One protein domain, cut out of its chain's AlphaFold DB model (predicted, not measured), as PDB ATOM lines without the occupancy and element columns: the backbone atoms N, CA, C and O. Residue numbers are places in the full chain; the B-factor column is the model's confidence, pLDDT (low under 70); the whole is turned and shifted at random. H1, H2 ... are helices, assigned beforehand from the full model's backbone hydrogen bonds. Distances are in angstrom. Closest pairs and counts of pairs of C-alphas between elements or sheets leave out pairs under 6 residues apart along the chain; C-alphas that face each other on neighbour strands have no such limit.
ATOM      1  N   GLU A   5     121.888 117.670  87.241       97.88
ATOM      2  CA  GLU A   5     121.945 118.658  88.338       97.88
ATOM      3  C   GLU A   5     123.356 119.247  88.524       97.88
ATOM      4  O   GLU A   5     123.512 120.390  88.956       97.88
ATOM      5  N   LEU A   6     124.395 118.493  88.147       98.00
ATOM      6  CA  LEU A   6     125.783 118.946  88.229       98.00
ATOM      7  C   LEU A   6     126.126 120.041  87.209       98.00
ATOM      8  O   LEU A   6     127.127 120.732  87.400       98.00
ATOM      9  N   GLU A   7     125.327 120.224  86.152       97.56
ATOM     10  CA  GLU A   7     125.531 121.314  85.188       97.56
ATOM     11  C   GLU A   7     125.230 122.682  85.811       97.56
ATOM     12  O   GLU A   7     125.923 123.662  85.539       97.56
ATOM     13  N   GLU A   8     124.223 122.739  86.683       97.94
ATOM     14  CA  GLU A   8     123.817 123.959  87.382       97.94
ATOM     15  C   GLU A   8     124.502 124.098  88.747       97.94
ATOM     16  O   GLU A   8     124.812 125.210  89.177       97.94
ATOM     17  N   ASN A   9     124.759 122.974  89.428       97.81
ATOM     18  CA  ASN A   9     125.341 122.950  90.765       97.81
ATOM     19  C   ASN A   9     126.508 121.949  90.892       97.81
ATOM     20  O   ASN A   9     126.375 120.898  91.530       97.81
ATOM     21  N   PRO A  10     127.698 122.284  90.362       97.81
ATOM     22  CA  PRO A  10     128.881 121.435  90.501       97.81
ATOM     23  C   PRO A  10     129.363 121.300  91.958       97.81
ATOM     24  O   PRO A  10     130.102 120.369  92.276       97.81
ATOM     25  N   GLY A  11     128.933 122.191  92.863       98.25
ATOM     26  CA  GLY A  11     129.281 122.152  94.288       98.25
ATOM     27  C   GLY A  11     128.794 120.894  95.010       98.25
ATOM     28  O   GLY A  11     129.409 120.486  95.995       98.25
ATOM     29  N   LEU A  12     127.771 120.217  94.475       98.44
ATOM     30  CA  LEU A  12     127.264 118.948  95.010       98.44
ATOM     31  C   LEU A  12     128.338 117.858  95.086       98.44
ATOM     32  O   LEU A  12     128.269 117.007  95.970       98.44
ATOM     33  N   ILE A  13     129.348 117.902  94.209       98.25
ATOM     34  CA  ILE A  13     130.492 116.979  94.255       98.25
ATOM     35  C   ILE A  13     131.260 117.137  95.570       98.25
ATOM     36  O   ILE A  13     131.708 116.149  96.137       98.25
ATOM     37  N   ASN A  14     131.393 118.361  96.074       97.94
ATOM     38  CA  ASN A  14     132.144 118.636  97.296       97.94
ATOM     39  C   ASN A  14     131.289 118.422  98.550       97.94
ATOM     40  O   ASN A  14     131.797 117.977  99.574       97.94
ATOM     41  N   GLU A  15     130.003 118.770  98.480       98.31
ATOM     42  CA  GLU A  15     129.092 118.719  99.627       98.31
ATOM     43  C   GLU A  15     128.593 117.301  99.930       98.31
ATOM     44  O   GLU A  15     128.419 116.950 101.096       98.31
ATOM     45  N   ASP A  16     128.348 116.492  98.896       98.19
ATOM     46  CA  ASP A  16     127.767 115.153  99.026       98.19
ATOM     47  C   ASP A  16     128.223 114.231  97.879       98.19
ATOM     48  O   ASP A  16     127.435 113.814  97.025       98.19
ATOM     49  N   CYS A  17     129.521 113.911  97.857       97.25
ATOM     50  CA  CYS A  17     130.176 113.147  96.787       97.25
ATOM     51  C   CYS A  17     129.617 111.729  96.567       97.25
ATOM     52  O   CYS A  17     129.728 111.196  95.462       97.25
ATOM     53  N   TYR A  18     129.008 111.118  97.587       96.69
ATOM     54  CA  TYR A  18     128.462 109.757  97.511       96.69
ATOM     55  C   TYR A  18     126.932 109.706  97.391       96.69
ATOM     56  O   TYR A  18     126.385 108.662  97.033       96.69
ATOM     57  N   GLY A  19     126.234 110.809  97.675       97.62
ATOM     58  CA  GLY A  19     124.791 110.942  97.511       97.62
ATOM     59  C   GLY A  19     124.435 111.728  96.252       97.62
ATOM     60  O   GLY A  19     124.391 111.184  95.145       97.62
ATOM     61  N   LYS A  20     124.133 113.016  96.420       97.94
ATOM     62  CA  LYS A  20     123.683 113.906  95.336       97.94
ATOM     63  C   LYS A  20     124.745 114.158  94.265       97.94
ATOM     64  O   LYS A  20     124.387 114.407  93.119       97.94
ATOM     65  N   GLY A  21     126.025 114.047  94.610       98.06
ATOM     66  CA  GLY A  21     127.165 114.284  93.726       98.06
ATOM     67  C   GLY A  21     127.488 113.160  92.733       98.06
ATOM     68  O   GLY A  21     128.529 113.220  92.084       98.06
ATOM     69  N   TRP A  22     126.644 112.127  92.590       98.38
ATOM     70  CA  TRP A  22     126.881 111.050  91.617       98.38
ATOM     71  C   TRP A  22     126.990 111.609  90.188       98.38
ATOM     72  O   TRP A  22     126.217 112.480  89.807       98.38
ATOM     73  N   MET A  23     127.913 111.096  89.373       98.06
ATOM     74  CA  MET A  23     128.135 111.624  88.014       98.06
ATOM     75  C   MET A  23     127.393 110.812  86.947       98.06
ATOM     76  O   MET A  23     126.662 111.349  86.112       98.06
ATOM     77  N   PHE A  24     127.557 109.488  86.986       98.00
ATOM     78  CA  PHE A  24     127.032 108.574  85.977       98.00
ATOM     79  C   PHE A  24     126.449 107.313  86.609       98.00
ATOM     80  O   PHE A  24     126.927 106.814  87.623       98.00
ATOM     81  N   LYS A  25     125.432 106.757  85.950       97.00
ATOM     82  CA  LYS A  25     124.940 105.393  86.175       97.00
ATOM     83  C   LYS A  25     125.175 104.597  84.907       97.00
ATOM     84  O   LYS A  25     124.531 104.877  83.888       97.00
ATOM     85  N   ILE A  26     126.082 103.634  84.995       95.75
ATOM     86  CA  ILE A  26     126.499 102.762  83.899       95.75
ATOM     87  C   ILE A  26     125.987 101.339  84.125       95.75
ATOM     88  O   ILE A  26     125.720 100.937  85.256       95.75
ATOM     89  N   ARG A  27     125.843 100.580  83.037       96.00
ATOM     90  CA  ARG A  27     125.669  99.128  83.101       96.00
ATOM     91  C   ARG A  27     127.036  98.511  82.810       96.00
ATOM     92  O   ARG A  27     127.514  98.736  81.700       96.00
ATOM     93  N   PRO A  28     127.660  97.799  83.760       95.06
ATOM     94  CA  PRO A  28     128.906  97.103  83.480       95.06
ATOM     95  C   PRO A  28     128.651  95.995  82.456       95.06
ATOM     96  O   PRO A  28     127.612  95.329  82.507       95.06
ATOM     97  N   ASP A  29     129.591  95.818  81.533       96.75
ATOM     98  CA  ASP A  29     129.553  94.720  80.565       96.75
ATOM     99  C   ASP A  29     129.963  93.391  81.222       96.75
ATOM    100  O   ASP A  29     129.410  92.344  80.882       96.75
ATOM    101  N   ASP A  30     130.845  93.446  82.227       97.38
ATOM    102  CA  ASP A  30     131.178  92.342  83.128       97.38
ATOM    103  C   ASP A  30     131.173  92.818  84.592       97.38
ATOM    104  O   ASP A  30     131.898  93.730  84.982       97.38
ATOM    105  N   ILE A  31     130.339  92.193  85.429       95.12
ATOM    106  CA  ILE A  31     130.258  92.521  86.860       95.12
ATOM    107  C   ILE A  31     131.441  91.954  87.658       95.12
ATOM    108  O   ILE A  31     131.735  92.444  88.747       95.12
ATOM    109  N   GLY A  32     132.131  90.940  87.121       96.56
ATOM    110  CA  GLY A  32     133.313  90.338  87.733       96.56
ATOM    111  C   GLY A  32     134.475  91.319  87.881       96.56
ATOM    112  O   GLY A  32     135.273  91.180  88.806       96.56
ATOM    113  N   GLU A  33     134.527  92.364  87.049       95.69
ATOM    114  CA  GLU A  33     135.552  93.411  87.123       95.69
ATOM    115  C   GLU A  33     135.531  94.184  88.447       95.69
ATOM    116  O   GLU A  33     136.563  94.710  88.860       95.69
ATOM    117  N   MET A  34     134.398  94.203  89.163       92.75
ATOM    118  CA  MET A  34     134.292  94.862  90.471       92.75
ATOM    119  C   MET A  34     135.251  94.266  91.510       92.75
ATOM    120  O   MET A  34     135.721  94.990  92.383       92.75
ATOM    121  N   ALA A  35     135.583  92.973  91.398       94.38
ATOM    122  CA  ALA A  35     136.508  92.298  92.311       94.38
ATOM    123  C   ALA A  35     137.970  92.760  92.158       94.38
ATOM    124  O   ALA A  35     138.797  92.454  93.010       94.38
ATOM    125  N   ASN A  36     138.297  93.475  91.075       95.38
ATOM    126  CA  ASN A  36     139.633  94.027  90.841       95.38
ATOM    127  C   ASN A  36     139.788  95.458  91.378       95.38
ATOM    128  O   ASN A  36     140.879  96.023  91.302       95.38
ATOM    129  N   LEU A  37     138.705  96.073  91.859       95.50
ATOM    130  CA  LEU A  37     138.739  97.425  92.404       95.50
ATOM    131  C   LEU A  37     139.282  97.412  93.832       95.50
ATOM    132  O   LEU A  37     139.125  96.443  94.569       95.50
ATOM    133  N   LEU A  38     139.885  98.519  94.252       95.00
ATOM    134  CA  LEU A  38     140.232  98.709  95.653       95.00
ATOM    135  C   LEU A  38     138.951  99.026  96.439       95.00
ATOM    136  O   LEU A  38     138.339 100.069  96.214       95.00
ATOM    137  N   HIS A  39     138.528  98.118  97.319       94.06
ATOM    138  CA  HIS A  39     137.257  98.241  98.049       94.06
ATOM    139  C   HIS A  39     137.364  98.028  99.565       94.06
ATOM    140  O   HIS A  39     136.433  98.392 100.282       94.06
ATOM    141  N   GLU A  40     138.473  97.480 100.070       96.38
ATOM    142  CA  GLU A  40     138.672  97.289 101.512       96.38
ATOM    143  C   GLU A  40     139.075  98.617 102.184       96.38
ATOM    144  O   GLU A  40     140.102  99.188 101.796       96.38
ATOM    145  N   PRO A  41     138.310  99.124 103.174       95.69
ATOM    146  CA  PRO A  41     138.560 100.427 103.793       95.69
ATOM    147  C   PRO A  41     139.977 100.598 104.344       95.69
ATOM    148  O   PRO A  41     140.599 101.633 104.117       95.69
ATOM    149  N   GLU A  42     140.514  99.577 105.014       97.38
ATOM    150  CA  GLU A  42     141.854  99.617 105.599       97.38
ATOM    151  C   GLU A  42     142.952  99.722 104.528       97.38
ATOM    152  O   GLU A  42     143.939 100.439 104.704       97.38
ATOM    153  N   GLU A  43     142.781  99.040 103.392       96.75
ATOM    154  CA  GLU A  43     143.736  99.103 102.281       96.75
ATOM    155  C   GLU A  43     143.644 100.445 101.539       96.75
ATOM    156  O   GLU A  43     144.674 100.989 101.134       96.75
ATOM    157  N   ILE A  44     142.438 101.019 101.417       97.00
ATOM    158  CA  ILE A  44     142.228 102.371 100.871       97.00
ATOM    159  C   ILE A  44     142.936 103.415 101.734       97.00
ATOM    160  O   ILE A  44     143.683 104.235 101.201       97.00
ATOM    161  N   GLU A  45     142.729 103.385 103.053       97.38
ATOM    162  CA  GLU A  45     143.342 104.336 103.986       97.38
ATOM    163  C   GLU A  45     144.870 104.262 103.927       97.38
ATOM    164  O   GLU A  45     145.548 105.280 103.775       97.38
ATOM    165  N   LYS A  46     145.416 103.045 103.968       97.69
ATOM    166  CA  LYS A  46     146.858 102.810 103.877       97.69
ATOM    167  C   LYS A  46     147.450 103.335 102.569       97.69
ATOM    168  O   LYS A  46     148.502 103.974 102.599       97.69
ATOM    169  N   TRP A  47     146.807 103.061 101.434       96.88
ATOM    170  CA  TRP A  47     147.252 103.561 100.131       96.88
ATOM    171  C   TRP A  47     147.206 105.092 100.070       96.88
ATOM    172  O   TRP A  47     148.177 105.714  99.642       96.88
ATOM    173  N   LEU A  48     146.118 105.698 100.553       96.44
ATOM    174  CA  LEU A  48     145.933 107.146 100.544       96.44
ATOM    175  C   LEU A  48     147.009 107.864 101.370       96.44
ATOM    176  O   LEU A  48     147.604 108.828 100.896       96.44
ATOM    177  N   LEU A  49     147.286 107.383 102.585       96.75
ATOM    178  CA  LEU A  49     148.307 107.970 103.457       96.75
ATOM    179  C   LEU A  49     149.712 107.859 102.854       96.75
ATOM    180  O   LEU A  49     150.472 108.823 102.911       96.75
ATOM    181  N   ALA A  50     150.036 106.719 102.238       96.12
ATOM    182  CA  ALA A  50     151.322 106.525 101.575       96.12
ATOM    183  C   ALA A  50     151.503 107.460 100.365       96.12
ATOM    184  O   ALA A  50     152.597 107.985 100.158       96.12
ATOM    185  N   GLU A  51     150.449 107.694  99.575       95.44
ATOM    186  CA  GLU A  51     150.518 108.600  98.423       95.44
ATOM    187  C   GLU A  51     150.627 110.071  98.870       95.44
ATOM    188  O   GLU A  51     151.379 110.832  98.266       95.44
ATOM    189  N   ILE A  52     149.960 110.462  99.967       95.69
ATOM    190  CA  ILE A  52     150.129 111.792 100.583       95.69
ATOM    191  C   ILE A  52     151.577 111.995 101.044       95.69
ATOM    192  O   ILE A  52     152.173 113.017 100.717       95.69
ATOM    193  N   GLU A  53     152.153 111.037 101.777       95.56
ATOM    194  CA  GLU A  53     153.536 111.126 102.270       95.56
ATOM    195  C   GLU A  53     154.538 111.231 101.116       95.56
ATOM    196  O   GLU A  53     155.444 112.061 101.150       95.56
ATOM    197  N   LYS A  54     154.336 110.437 100.060       93.88
ATOM    198  CA  LYS A  54     155.207 110.412  98.884       93.88
ATOM    199  C   LYS A  54     155.342 111.775  98.196       93.88
ATOM    200  O   LYS A  54     156.426 112.064  97.702       93.88
ATOM    201  N   TYR A  55     154.278 112.580  98.149       92.88
ATOM    202  CA  TYR A  55     154.289 113.902  97.499       92.88
ATOM    203  C   TYR A  55     154.278 115.078  98.481       92.88
ATOM    204  O   TYR A  55     154.135 116.221  98.057       92.88
ATOM    205  N   ALA A  56     154.431 114.833  99.784       88.56
ATOM    206  CA  ALA A  56     154.415 115.894 100.791       88.56
ATOM    207  C   ALA A  56     155.591 116.882 100.655       88.56
ATOM    208  O   ALA A  56     155.516 117.992 101.175       88.56
TER     209      ALA A  56
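Overview. This is residues 5 to 56 of the 59 residues of the protein "Glycine cleavage system protein H" of Desulfobacterales bacterium (UniProt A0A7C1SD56). The chain traces a wide, open U: the long helix H4 makes one arm, the short H3 lies at the base, and the other arm is an unnamed stretch, residues 22 to 27, that leads to a small loop-rich head holding H1 and H2. The middle of the U is empty, and no helix touches another. The printed part has 52 residues with four named helices, in the order H1, H2, H3, H4, and no named strand; its class is all helix. It is only just extended, close to loose, with a radius of gyration of the C-alphas of 15.1 A, and its outline is flat, spanning 36 by 33 by 16 A.

Arrangement. H4, residues 41 to 55, is apart from H3, residues 31 to 36, though a tight link of four residues joins them. H4 is also apart from H2, residues 12 to 15, and from H1, residues 5 to 8. H1 and H2 are close but not clearly touching, their closest C-alphas being those of Leu 6 and Leu 12, 6.9 A apart. H3 is apart from both H1 and H2. In H4 every O i to N i+4 pair is within hydrogen-bond range; in H3 0 of 2 are, but 3 of 3 O i to N i+3 pairs are, and H1 and H2 are too short for an i+4 pair.

Along the chain. H4 runs 21.6 A, from C-alpha 41 at (138.560, 100.427, 103.793) to C-alpha 55 at (154.289, 113.902, 97.499). H3 measures 10.3 A, H1 5.7 A from C-alpha 5 at (121.945, 118.658, 88.338), and H2 5.0 A.

Size, cuts and confidence. The C-alphas farthest apart, of Asp 29 and Ala 56, are 38.4 A apart. The link from H2 to H3, 15 residues, is long. Residues 24 to 37, of which 31 to 36 belong to H3, stand free. The printed part has no cut; its mean pLDDT is 96.5, and no printed residue is under 70.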